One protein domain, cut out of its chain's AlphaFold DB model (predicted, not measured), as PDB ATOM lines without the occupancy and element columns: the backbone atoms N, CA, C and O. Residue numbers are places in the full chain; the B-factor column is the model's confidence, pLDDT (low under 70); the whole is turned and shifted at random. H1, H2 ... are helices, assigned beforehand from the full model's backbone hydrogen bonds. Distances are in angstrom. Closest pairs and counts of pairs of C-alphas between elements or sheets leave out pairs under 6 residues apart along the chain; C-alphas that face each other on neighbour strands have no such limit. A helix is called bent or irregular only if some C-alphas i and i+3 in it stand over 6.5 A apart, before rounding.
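AT A GLANCE: This is residues 2 to 50 and 57 to 102 of the 279 residues of an uncharacterized protein of Botrytis hyacinthi (UniProt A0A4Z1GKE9). A body of short, nearly aligned helices, H3, H5, H4 and H6, gathers at one end of the long helix H2, whose residues 18 to 23 stand free beyond it, and the small H1 folds back at H2's far end. H3 packs on H2 and H5, H4 on H5, and H6 on H4. The printed part has 95 residues and is all helix: six named helices, H1 to H6 in chain order, with no named strand. The whole is loose, with a radius of gyration of the C-alphas of 15.4 A, and elongated, spanning 46 by 28 by 20 A.

IN THESE COORDINATES: Find C-alpha 2 at (120.050, 200.019, 186.615), where H1, residues 2 to 8, begins. H2, residues 11 to 36, starts at C-alpha 11 (106.977, 205.094, 189.266) and runs 37.7 A. Next come H3, residues 41 to 50, 14.0 A; H4, residues 60 to 68, 12.4 A; and H5, residues 74 to 88, 19.9 A. H5 is irregular, with C-alphas 84 and 87 9.3 A apart. H6, residues 93 to 100, ends at C-alpha 100 (150.389, 207.465, 195.038).

HOW THE PARTS SIT: Look first at Thr 6 and Arg 14: H1 and H2 are close but not clearly touching, these closest C-alphas being 7.7 A apart. H2 touches H3 with residues 27 to 35 alone, in a helical hairpin; C-alphas 35 and 41 are closest, 5.0 A. H3 touches H5, C-alphas 42 and 77 being closest at 5.6 A, the same way at 18 degrees, a shallow tilt. H4 and H5 form another hairpin, closest at C-alphas 66 and 74, 7.0 A. H4 touches H6, closest at C-alphas 64 and 95, 4.4 A. H2 and H6 are apart. In H2, H3, H4 and H6 every O i to N i+4 pair is within hydrogen-bond range; in H1 2 of 3 are, in H5 9 of 11.

THE WHOLE: The C-alphas farthest apart, of Lys 7 and Pro 72, are 46.3 A apart. Residues 51 to 56 are not printed, and C-alphas 50 and 57 are 12.3 A apart across that cut. The links printed whole are tight. pLDDT is under 70 at residues 2 to 9, 38 and 101 to 102.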
ATOM      1  N   VAL A   2     121.054 199.044 187.124       43.31
ATOM      2  CA  VAL A   2     120.050 200.019 186.615       43.31
ATOM      3  C   VAL A   2     118.855 199.346 185.919       43.31
ATOM      4  O   VAL A   2     117.719 199.711 186.199       43.31
ATOM      5  N   GLN A   3     119.094 198.310 185.104       44.91
ATOM      6  CA  GLN A   3     118.038 197.535 184.425       44.91
ATOM      7  C   GLN A   3     117.167 196.683 185.374       44.91
ATOM      8  O   GLN A   3     116.037 196.340 185.036       44.91
ATOM      9  N   PHE A   4     117.666 196.363 186.574       46.34
ATOM     10  CA  PHE A   4     116.934 195.591 187.588       46.34
ATOM     11  C   PHE A   4     116.012 196.496 188.424       46.34
ATOM     12  O   PHE A   4     114.874 196.141 188.721       46.34
ATOM     13  N   ILE A   5     116.469 197.715 188.730       53.69
ATOM     14  CA  ILE A   5     115.690 198.735 189.451       53.69
ATOM     15  C   ILE A   5     114.558 199.283 188.571       53.69
ATOM     16  O   ILE A   5     113.451 199.523 189.054       53.69
ATOM     17  N   THR A   6     114.781 199.450 187.263       54.38
ATOM     18  CA  THR A   6     113.731 199.918 186.345       54.38
ATOM     19  C   THR A   6     112.583 198.925 186.188       54.38
ATOM     20  O   THR A   6     111.457 199.380 185.991       54.38
ATOM     21  N   LYS A   7     112.825 197.615 186.329       56.56
ATOM     22  CA  LYS A   7     111.783 196.582 186.217       56.56
ATOM     23  C   LYS A   7     110.953 196.399 187.501       56.56
ATOM     24  O   LYS A   7     109.789 196.045 187.391       56.56
ATOM     25  N   ASN A   8     111.519 196.696 188.680       57.00
ATOM     26  CA  ASN A   8     110.916 196.357 189.983       57.00
ATOM     27  C   ASN A   8     110.522 197.553 190.883       57.00
ATOM     28  O   ASN A   8     109.856 197.353 191.893       57.00
ATOM     29  N   CYS A   9     110.909 198.799 190.570       62.38
ATOM     30  CA  CYS A   9     110.534 199.972 191.382       62.38
ATOM     31  C   CYS A   9     109.296 200.705 190.849       62.38
ATOM     32  O   CYS A   9     109.203 201.005 189.654       62.38
ATOM     33  N   SER A  10     108.402 201.097 191.768       76.44
ATOM     34  CA  SER A  10     107.237 201.935 191.464       76.44
ATOM     35  C   SER A  10     107.645 203.255 190.788       76.44
ATOM     36  O   SER A  10     108.740 203.793 190.997       76.44
ATOM     37  N   ARG A  11     106.741 203.828 189.984       72.38
ATOM     38  CA  ARG A  11     106.977 205.094 189.266       72.38
ATOM     39  C   ARG A  11     107.291 206.262 190.219       72.38
ATOM     40  O   ARG A  11     108.056 207.151 189.849       72.38
ATOM     41  N   ILE A  12     106.748 206.232 191.440       70.94
ATOM     42  CA  ILE A  12     106.993 207.215 192.509       70.94
ATOM     43  C   ILE A  12     108.412 207.049 193.072       70.94
ATOM     44  O   ILE A  12     109.161 208.023 193.123       70.94
ATOM     45  N   THR A  13     108.824 205.814 193.380       71.31
ATOM     46  CA  THR A  13     110.184 205.493 193.852       71.31
ATOM     47  C   THR A  13     111.243 205.887 192.821       71.31
ATOM     48  O   THR A  13     112.300 206.408 193.161       71.31
ATOM     49  N   ARG A  14     110.959 205.714 191.525       72.19
ATOM     50  CA  ARG A  14     111.883 206.130 190.461       72.19
ATOM     51  C   ARG A  14     112.048 207.652 190.400       72.19
ATOM     52  O   ARG A  14     113.168 208.132 190.252       72.19
ATOM     53  N   LYS A  15     110.953 208.413 190.530       75.94
ATOM     54  CA  LYS A  15     110.999 209.885 190.561       75.94
ATOM     55  C   LYS A  15     111.772 210.403 191.778       75.94
ATOM     56  O   LYS A  15     112.607 211.288 191.611       75.94
ATOM     57  N   SER A  16     111.543 209.837 192.965       74.25
ATOM     58  CA  SER A  16     112.274 210.237 194.174       74.25
ATOM     59  C   SER A  16     113.770 209.913 194.078       74.25
ATOM     60  O   SER A  16     114.592 210.755 194.433       74.25
ATOM     61  N   LEU A  17     114.141 208.761 193.503       72.69
ATOM     62  CA  LEU A  17     115.540 208.392 193.250       72.69
ATOM     63  C   LEU A  17     116.232 209.325 192.243       72.69
ATOM     64  O   LEU A  17     117.367 209.740 192.474       72.69
ATOM     65  N   ILE A  18     115.558 209.688 191.146       76.38
ATOM     66  CA  ILE A  18     116.097 210.637 190.155       76.38
ATOM     67  C   ILE A  18     116.309 212.015 190.790       76.38
ATOM     68  O   ILE A  18     117.353 212.634 190.580       76.38
ATOM     69  N   GLN A  19     115.349 212.480 191.593       77.50
ATOM     70  CA  GLN A  19     115.456 213.765 192.277       77.50
ATOM     71  C   GLN A  19     116.595 213.765 193.303       77.50
ATOM     72  O   GLN A  19     117.382 214.710 193.324       77.50
ATOM     73  N   LYS A  20     116.739 212.689 194.093       76.69
ATOM     74  CA  LYS A  20     117.860 212.525 195.030       76.69
ATOM     75  C   LYS A  20     119.203 212.572 194.295       76.69
ATOM     76  O   LYS A  20     120.041 213.407 194.619       76.69
ATOM     77  N   ARG A  21     119.353 211.797 193.213       75.50
ATOM     78  CA  ARG A  21     120.574 211.792 192.390       75.50
ATOM     79  C   ARG A  21     120.901 213.173 191.809       75.50
ATOM     80  O   ARG A  21     122.069 213.547 191.751       75.50
ATOM     81  N   ARG A  22     119.892 213.944 191.385       79.25
ATOM     82  CA  ARG A  22     120.088 215.313 190.882       79.25
ATOM     83  C   ARG A  22     120.631 216.244 191.970       79.25
ATOM     84  O   ARG A  22     121.543 217.019 191.692       79.25
ATOM     85  N   VAL A  23     120.090 216.159 193.186       77.38
ATOM     86  CA  VAL A  23     120.552 216.949 194.338       77.38
ATOM     87  C   VAL A  23     121.979 216.556 194.731       77.38
ATOM     88  O   VAL A  23     122.813 217.438 194.935       77.38
ATOM     89  N   ASP A  24     122.291 215.259 194.758       77.81
ATOM     90  CA  ASP A  24     123.631 214.763 195.093       77.81
ATOM     91  C   ASP A  24     124.677 215.210 194.058       77.81
ATOM     92  O   ASP A  24     125.734 215.717 194.429       77.81
ATOM     93  N   MET A  25     124.352 215.161 192.759       78.25
ATOM     94  CA  MET A  25     125.222 215.684 191.694       78.25
ATOM     95  C   MET A  25     125.496 217.189 191.834       78.25
ATOM     96  O   MET A  25     126.616 217.645 191.603       78.25
ATOM     97  N   GLN A  26     124.495 217.979 192.238       81.38
ATOM     98  CA  GLN A  26     124.683 219.411 192.489       81.38
ATOM     99  C   GLN A  26     125.579 219.668 193.705       81.38
ATOM    100  O   GLN A  26     126.415 220.572 193.664       81.38
ATOM    101  N   LYS A  27     125.433 218.876 194.775       83.06
ATOM    102  CA  LYS A  27     126.312 218.944 195.952       83.06
ATOM    103  C   LYS A  27     127.756 218.575 195.589       83.06
ATOM    104  O   LYS A  27     128.661 219.327 195.937       83.06
ATOM    105  N   ILE A  28     127.964 217.501 194.822       83.75
ATOM    106  CA  ILE A  28     129.283 217.084 194.314       83.75
ATOM    107  C   ILE A  28     129.935 218.197 193.484       83.75
ATOM    108  O   ILE A  28     131.096 218.536 193.708       83.75
ATOM    109  N   SER A  29     129.187 218.817 192.567       84.38
ATOM    110  CA  SER A  29     129.697 219.923 191.747       84.38
ATOM    111  C   SER A  29     130.110 221.135 192.594       84.38
ATOM    112  O   SER A  29     131.184 221.697 192.374       84.38
ATOM    113  N   LYS A  30     129.308 221.503 193.603       86.25
ATOM    114  CA  LYS A  30     129.644 222.585 194.546       86.25
ATOM    115  C   LYS A  30     130.882 222.260 195.379       86.25
ATOM    116  O   LYS A  30     131.716 223.139 195.571       86.25
ATOM    117  N   LEU A  31     131.008 221.018 195.847       87.44
ATOM    118  CA  LEU A  31     132.186 220.559 196.580       87.44
ATOM    119  C   LEU A  31     133.440 220.652 195.716       87.44
ATOM    120  O   LEU A  31     134.413 221.256 196.146       87.44
ATOM    121  N   LEU A  32     133.403 220.128 194.488       86.00
ATOM    122  CA  LEU A  32     134.548 220.195 193.581       86.00
ATOM    123  C   LEU A  32     134.961 221.647 193.317       86.00
ATOM    124  O   LEU A  32     136.138 221.979 193.414       86.00
ATOM    125  N   LYS A  33     133.988 222.525 193.051       85.88
ATOM    126  CA  LYS A  33     134.233 223.955 192.839       85.88
ATOM    127  C   LYS A  33     134.894 224.607 194.060       85.88
ATOM    128  O   LYS A  33     135.903 225.283 193.900       85.88
ATOM    129  N   ALA A  34     134.396 224.330 195.266       85.75
ATOM    130  CA  ALA A  34     134.982 224.841 196.506       85.75
ATOM    131  C   ALA A  34     136.436 224.385 196.720       85.75
ATOM    132  O   ALA A  34     137.248 225.161 197.215       85.75
ATOM    133  N   ILE A  35     136.765 223.148 196.332       84.38
ATOM    134  CA  ILE A  35     138.126 222.606 196.445       84.38
ATOM    135  C   ILE A  35     139.059 223.258 195.410       84.38
ATOM    136  O   ILE A  35     140.178 223.628 195.751       84.38
ATOM    137  N   VAL A  36     138.603 223.423 194.162       80.44
ATOM    138  CA  VAL A  36     139.398 224.016 193.067       80.44
ATOM    139  C   VAL A  36     139.677 225.504 193.294       80.44
ATOM    140  O   VAL A  36     140.763 225.976 192.971       80.44
ATOM    141  N   GLU A  37     138.719 226.250 193.846       80.00
ATOM    142  CA  GLU A  37     138.856 227.695 194.076       80.00
ATOM    143  C   GLU A  37     139.872 228.047 195.179       80.00
ATOM    144  O   GLU A  37     140.291 229.200 195.268       80.00
ATOM    145  N   GLY A  38     140.299 227.068 195.991       68.81
ATOM    146  CA  GLY A  38     141.405 227.164 196.953       68.81
ATOM    147  C   GLY A  38     141.121 228.019 198.194       68.81
ATOM    148  O   GLY A  38     141.281 227.547 199.316       68.81
ATOM    149  N   GLY A  39     140.659 229.261 198.022       75.25
ATOM    150  CA  GLY A  39     140.366 230.183 199.121       75.25
ATOM    151  C   GLY A  39     139.351 229.591 200.101       75.25
ATOM    152  O   GLY A  39     138.187 229.386 199.739       75.25
ATOM    153  N   GLU A  40     139.807 229.319 201.328       79.25
ATOM    154  CA  GLU A  40     139.047 228.657 202.399       79.25
ATOM    155  C   GLU A  40     138.457 227.289 202.002       79.25
ATOM    156  O   GLU A  40     137.394 226.901 202.500       79.25
ATOM    157  N   ALA A  41     139.123 226.541 201.114       85.06
ATOM    158  CA  ALA A  41     138.621 225.270 200.589       85.06
ATOM    159  C   ALA A  41     138.190 224.305 201.708       85.06
ATOM    160  O   ALA A  41     137.081 223.778 201.672       85.06
ATOM    161  N   VAL A  42     139.000 224.157 202.763       85.94
ATOM    162  CA  VAL A  42     138.673 223.305 203.923       85.94
ATOM    163  C   VAL A  42     137.372 223.740 204.608       85.94
ATOM    164  O   VAL A  42     136.511 222.902 204.887       85.94
ATOM    165  N   THR A  43     137.203 225.040 204.867       86.69
ATOM    166  CA  THR A  43     136.024 225.594 205.553       86.69
ATOM    167  C   THR A  43     134.775 225.459 204.693       86.69
ATOM    168  O   THR A  43     133.739 224.998 205.174       86.69
ATOM    169  N   LYS A  44     134.873 225.784 203.400       86.19
ATOM    170  CA  LYS A  44     133.766 225.640 202.445       86.19
ATOM    171  C   LYS A  44     133.359 224.179 202.284       86.19
ATOM    172  O   LYS A  44     132.168 223.875 202.342       86.19
ATOM    173  N   THR A  45     134.321 223.262 202.148       87.31
ATOM    174  CA  THR A  45     134.039 221.823 202.102       87.31
ATOM    175  C   THR A  45     133.375 221.362 203.395       87.31
ATOM    176  O   THR A  45     132.352 220.689 203.327       87.31
ATOM    177  N   LYS A  46     133.860 221.793 204.568       87.06
ATOM    178  CA  LYS A  46     133.227 221.488 205.860       87.06
ATOM    179  C   LYS A  46     131.761 221.920 205.906       87.06
ATOM    180  O   LYS A  46     130.907 221.093 206.205       87.06
ATOM    181  N   LEU A  47     131.466 223.175 205.562       84.25
ATOM    182  CA  LEU A  47     130.099 223.710 205.560       84.25
ATOM    183  C   LEU A  47     129.179 222.949 204.598       84.25
ATOM    184  O   LEU A  47     128.030 222.669 204.930       84.25
ATOM    185  N   LEU A  48     129.687 222.583 203.419       83.25
ATOM    186  CA  LEU A  48     128.936 221.805 202.435       83.25
ATOM    187  C   LEU A  48     128.661 220.367 202.903       83.25
ATOM    188  O   LEU A  48     127.603 219.833 202.576       83.25
ATOM    189  N   LEU A  49     129.571 219.758 203.674       80.69
ATOM    190  CA  LEU A  49     129.344 218.445 204.292       80.69
ATOM    191  C   LEU A  49     128.446 218.512 205.538       80.69
ATOM    192  O   LEU A  49     127.747 217.543 205.820       80.69
ATOM    193  N   ASP A  50     128.447 219.633 206.265       79.88
ATOM    194  CA  ASP A  50     127.643 219.854 207.480       79.88
ATOM    195  C   ASP A  50     126.196 220.309 207.185       79.88
ATOM    196  O   ASP A  50     125.360 220.370 208.090       79.88
ATOM    197  N   PHE A  57     125.992 210.931 200.448       73.81
ATOM    198  CA  PHE A  57     127.029 209.933 200.281       73.81
ATOM    199  C   PHE A  57     128.069 210.422 199.278       73.81
ATOM    200  O   PHE A  57     127.731 210.796 198.153       73.81
ATOM    201  N   ILE A  58     129.333 210.404 199.687       79.69
ATOM    202  CA  ILE A  58     130.453 210.629 198.775       79.69
ATOM    203  C   ILE A  58     130.883 209.270 198.245       79.69
ATOM    204  O   ILE A  58     131.193 208.372 199.024       79.69
ATOM    205  N   ASP A  59     130.905 209.127 196.923       81.56
ATOM    206  CA  ASP A  59     131.386 207.910 196.289       81.56
ATOM    207  C   ASP A  59     132.912 207.902 196.115       81.56
ATOM    208  O   ASP A  59     133.619 208.905 196.265       81.56
ATOM    209  N   ASN A  60     133.424 206.723 195.773       79.81
ATOM    210  CA  ASN A  60     134.852 206.513 195.561       79.81
ATOM    211  C   ASN A  60     135.364 207.291 194.342       79.81
ATOM    212  O   ASN A  60     136.526 207.678 194.314       79.81
ATOM    213  N   GLY A  61     134.501 207.569 193.357       84.12
ATOM    214  CA  GLY A  61     134.854 208.363 192.179       84.12
ATOM    215  C   GLY A  61     135.219 209.798 192.553       84.12
ATOM    216  O   GLY A  61     136.270 210.298 192.150       84.12
ATOM    217  N   PHE A  62     134.405 210.441 193.391       85.62
ATOM    218  CA  PHE A  62     134.713 211.761 193.930       85.62
ATOM    219  C   PHE A  62     136.002 211.744 194.753       85.62
ATOM    220  O   PHE A  62     136.856 212.612 194.577       85.62
ATOM    221  N   LEU A  63     136.178 210.737 195.612       86.62
ATOM    222  CA  LEU A  63     137.378 210.613 196.435       86.62
ATOM    223  C   LEU A  63     138.651 210.441 195.589       86.62
ATOM    224  O   LEU A  63     139.661 211.087 195.862       86.62
ATOM    225  N   THR A  64     138.586 209.639 194.522       85.19
ATOM    226  CA  THR A  64     139.665 209.481 193.538       85.19
ATOM    227  C   THR A  64     139.984 210.798 192.835       85.19
ATOM    228  O   THR A  64     141.158 211.124 192.668       85.19
ATOM    229  N   ILE A  65     138.972 211.587 192.451       84.50
ATOM    230  CA  ILE A  65     139.187 212.911 191.845       84.50
ATOM    231  C   ILE A  65     139.937 213.817 192.822       84.50
ATOM    232  O   ILE A  65     140.973 214.362 192.450       84.50
ATOM    233  N   VAL A  66     139.467 213.925 194.070       85.94
ATOM    234  CA  VAL A  66     140.106 214.751 195.110       85.94
ATOM    235  C   VAL A  66     141.546 214.295 195.374       85.94
ATOM    236  O   VAL A  66     142.437 215.135 195.471       85.94
ATOM    237  N   ALA A  67     141.808 212.984 195.405       83.00
ATOM    238  CA  ALA A  67     143.150 212.433 195.601       83.00
ATOM    239  C   ALA A  67     144.150 212.805 194.485       83.00
ATOM    240  O   ALA A  67     145.353 212.856 194.744       83.00
ATOM    241  N   ARG A  68     143.674 213.099 193.264       82.00
ATOM    242  CA  ARG A  68     144.507 213.548 192.129       82.00
ATOM    243  C   ARG A  68     144.760 215.057 192.117       82.00
ATOM    244  O   ARG A  68     145.575 215.526 191.326       82.00
ATOM    245  N   MET A  69     144.057 215.834 192.936       78.88
ATOM    246  CA  MET A  69     144.160 217.292 192.903       78.88
ATOM    247  C   MET A  69     145.487 217.788 193.491       78.88
ATOM    248  O   MET A  69     146.041 217.214 194.427       78.88
ATOM    249  N   HIS A  70     145.983 218.898 192.943       71.50
ATOM    250  CA  HIS A  70     147.253 219.523 193.317       71.50
ATOM    251  C   HIS A  70     147.027 220.839 194.069       71.50
ATOM    252  O   HIS A  70     147.389 221.910 193.585       71.50
ATOM    253  N   CYS A  71     146.404 220.758 195.243       71.38
ATOM    254  CA  CYS A  71     146.185 221.913 196.114       71.38
ATOM    255  C   CYS A  71     146.704 221.604 197.532       71.38
ATOM    256  O   CYS A  71     146.582 220.456 197.973       71.38
ATOM    257  N   PRO A  72     147.249 222.595 198.264       73.25
ATOM    258  CA  PRO A  72     147.845 222.390 199.591       73.25
ATOM    259  C   PRO A  72     146.869 221.807 200.624       73.25
ATOM    260  O   PRO A  72     147.265 221.049 201.507       73.25
ATOM    261  N   ASP A  73     145.578 222.106 200.476       82.81
ATOM    262  CA  ASP A  73     144.530 221.702 201.414       82.81
ATOM    263  C   ASP A  73     144.011 220.272 201.208       82.81
ATOM    264  O   ASP A  73     143.246 219.770 202.037       82.81
ATOM    265  N   ILE A  74     144.415 219.578 200.135       85.56
ATOM    266  CA  ILE A  74     143.880 218.248 199.797       85.56
ATOM    267  C   ILE A  74     144.021 217.240 200.947       85.56
ATOM    268  O   ILE A  74     143.034 216.571 201.255       85.56
ATOM    269  N   PRO A  75     145.154 217.136 201.669       85.19
ATOM    270  CA  PRO A  75     145.246 216.228 202.812       85.19
ATOM    271  C   PRO A  75     144.289 216.558 203.961       85.19
ATOM    272  O   PRO A  75     143.881 215.655 204.696       85.19
ATOM    273  N   ALA A  76     143.954 217.834 204.163       88.06
ATOM    274  CA  ALA A  76     142.983 218.257 205.170       88.06
ATOM    275  C   ALA A  76     141.548 217.966 204.704       88.06
ATOM    276  O   ALA A  76     140.738 217.463 205.480       88.06
ATOM    277  N   ILE A  77     141.260 218.202 203.423       87.44
ATOM    278  CA  ILE A  77     139.961 217.928 202.798       87.44
ATOM    279  C   ILE A  77     139.670 216.423 202.774       87.44
ATOM    280  O   ILE A  77     138.580 216.011 203.163       87.44
ATOM    281  N   MET A  78     140.651 215.594 202.403       87.75
ATOM    282  CA  MET A  78     140.543 214.131 202.446       87.75
ATOM    283  C   MET A  78     140.229 213.641 203.859       87.75
ATOM    284  O   MET A  78     139.299 212.869 204.054       87.75
ATOM    285  N   ASP A  79     140.948 214.134 204.866       88.25
ATOM    286  CA  ASP A  79     140.702 213.776 206.268       88.25
ATOM    287  C   ASP A  79     139.299 214.174 206.732       88.25
ATOM    288  O   ASP A  79     138.614 213.412 207.412       88.25
ATOM    289  N   LEU A  80     138.836 215.352 206.313       88.75
ATOM    290  CA  LEU A  80     137.500 215.841 206.619       88.75
ATOM    291  C   LEU A  80     136.410 214.969 205.976       88.75
ATOM    292  O   LEU A  80     135.455 214.596 206.659       88.75
ATOM    293  N   ILE A  81     136.578 214.595 204.703       87.38
ATOM    294  CA  ILE A  81     135.678 213.677 203.988       87.38
ATOM    295  C   ILE A  81     135.639 212.317 204.693       87.38
ATOM    296  O   ILE A  81     134.558 211.834 205.031       87.38
ATOM    297  N   LEU A  82     136.803 211.730 204.987       85.38
ATOM    298  CA  LEU A  82     136.906 210.425 205.646       85.38
ATOM    299  C   LEU A  82     136.334 210.450 207.067       85.38
ATOM    300  O   LEU A  82     135.669 209.506 207.477       85.38
ATOM    301  N   LYS A  83     136.533 211.541 207.818       85.56
ATOM    302  CA  LYS A  83     135.963 211.709 209.163       85.56
ATOM    303  C   LYS A  83     134.438 211.808 209.134       85.56
ATOM    304  O   LYS A  83     133.795 211.341 210.070       85.56
ATOM    305  N   LYS A  84     133.864 212.433 208.102       83.38
ATOM    306  CA  LYS A  84     132.411 212.624 207.976       83.38
ATOM    307  C   LYS A  84     131.697 211.396 207.416       83.38
ATOM    308  O   LYS A  84     130.600 211.096 207.867       83.38
ATOM    309  N   GLN A  85     132.311 210.695 206.466       79.25
ATOM    310  CA  GLN A  85     131.731 209.500 205.849       79.25
ATOM    311  C   GLN A  85     132.043 208.221 206.643       79.25
ATOM    312  O   GLN A  85     131.295 207.251 206.562       79.25
ATOM    313  N   GLY A  86     133.119 208.200 207.436       77.56
ATOM    314  CA  GLY A  86     133.499 207.035 208.234       77.56
ATOM    315  C   GLY A  86     133.738 205.800 207.364       77.56
ATOM    316  O   GLY A  86     134.476 205.857 206.382       77.56
ATOM    317  N   THR A  87     133.100 204.683 207.722       70.88
ATOM    318  CA  THR A  87     133.139 203.418 206.968       70.88
ATOM    319  C   THR A  87     132.156 203.370 205.799       70.88
ATOM    320  O   THR A  87     132.145 202.379 205.075       70.88
ATOM    321  N   ASN A  88     131.332 204.406 205.590       75.25
ATOM    322  CA  ASN A  88     130.389 204.431 204.468       75.25
ATOM    323  C   ASN A  88     131.124 204.527 203.123       75.25
ATOM    324  O   ASN A  88     130.652 203.993 202.126       75.25
ATOM    325  N   ILE A  89     132.297 205.161 203.096       76.56
ATOM    326  CA  ILE A  89     133.134 205.256 201.900       76.56
ATOM    327  C   ILE A  89     134.225 204.185 201.942       76.56
ATOM    328  O   ILE A  89     134.971 204.111 202.914       76.56
ATOM    329  N   ALA A  90     134.328 203.350 200.910       78.69
ATOM    330  CA  ALA A  90     135.342 202.298 200.837       78.69
ATOM    331  C   ALA A  90     136.539 202.779 200.011       78.69
ATOM    332  O   ALA A  90     136.380 203.108 198.839       78.69
ATOM    333  N   ILE A  91     137.748 202.795 200.576       81.12
ATOM    334  CA  ILE A  91     138.937 203.162 199.790       81.12
ATOM    335  C   ILE A  91     139.227 202.082 198.748       81.12
ATOM    336  O   ILE A  91     139.558 200.951 199.098       81.12
ATOM    337  N   THR A  92     139.126 202.438 197.466       84.88
ATOM    338  CA  THR A  92     139.469 201.531 196.366       84.88
ATOM    339  C   THR A  92     140.957 201.588 196.048       84.88
ATOM    340  O   THR A  92     141.646 202.573 196.332       84.88
ATOM    341  N   GLU A  93     141.438 200.542 195.380       81.50
ATOM    342  CA  GLU A  93     142.763 200.523 194.759       81.50
ATOM    343  C   GLU A  93     142.973 201.739 193.842       81.50
ATOM    344  O   GLU A  93     144.022 202.370 193.896       81.50
ATOM    345  N   GLU A  94     141.958 202.149 193.076       81.75
ATOM    346  CA  GLU A  94     142.044 203.327 192.207       81.75
ATOM    347  C   GLU A  94     142.283 204.626 192.994       81.75
ATOM    348  O   GLU A  94     143.109 205.447 192.591       81.75
ATOM    349  N   THR A  95     141.604 204.816 194.131       83.69
ATOM    350  CA  THR A  95     141.832 205.978 195.004       83.69
ATOM    351  C   THR A  95     143.248 205.962 195.590       83.69
ATOM    352  O   THR A  95     143.890 207.011 195.680       83.69
ATOM    353  N   LEU A  96     143.763 204.781 195.952       82.75
ATOM    354  CA  LEU A  96     145.146 204.617 196.410       82.75
ATOM    355  C   LEU A  96     146.140 204.942 195.290       82.75
ATOM    356  O   LEU A  96     147.023 205.771 195.495       82.75
ATOM    357  N   ILE A  97     145.962 204.382 194.092       82.12
ATOM    358  CA  ILE A  97     146.794 204.673 192.915       82.12
ATOM    359  C   ILE A  97     146.746 206.161 192.568       82.12
ATOM    360  O   ILE A  97     147.776 206.739 192.250       82.12
ATOM    361  N   ALA A  98     145.589 206.816 192.665       82.00
ATOM    362  CA  ALA A  98     145.466 208.256 192.461       82.00
ATOM    363  C   ALA A  98     146.306 209.070 193.457       82.00
ATOM    364  O   ALA A  98     146.991 210.011 193.054       82.00
ATOM    365  N   ALA A  99     146.283 208.692 194.737       81.12
ATOM    366  CA  ALA A  99     147.075 209.347 195.773       81.12
ATOM    367  C   ALA A  99     148.586 209.087 195.609       81.12
ATOM    368  O   ALA A  99     149.391 209.998 195.806       81.12
ATOM    369  N   VAL A 100     148.981 207.862 195.237       75.38
ATOM    370  CA  VAL A 100     150.389 207.465 195.038       75.38
ATOM    371  C   VAL A 100     150.960 208.030 193.737       75.38
ATOM    372  O   VAL A 100     152.040 208.626 193.713       75.38
ATOM    373  N   GLY A 101     150.234 207.812 192.647       66.56
ATOM    374  CA  GLY A 101     150.621 208.044 191.260       66.56
ATOM    375  C   GLY A 101     150.402 209.469 190.806       66.56
ATOM    376  O   GLY A 101     150.210 209.698 189.611       66.56
ATOM    377  N   ASN A 102     150.423 210.431 191.730       62.22
ATOM    378  CA  ASN A 102     150.283 211.839 191.407       62.22
ATOM    379  C   ASN A 102     151.555 212.387 190.721       62.22
ATOM    380  O   ASN A 102     152.306 213.205 191.258       62.22
TER     381      ASN A 102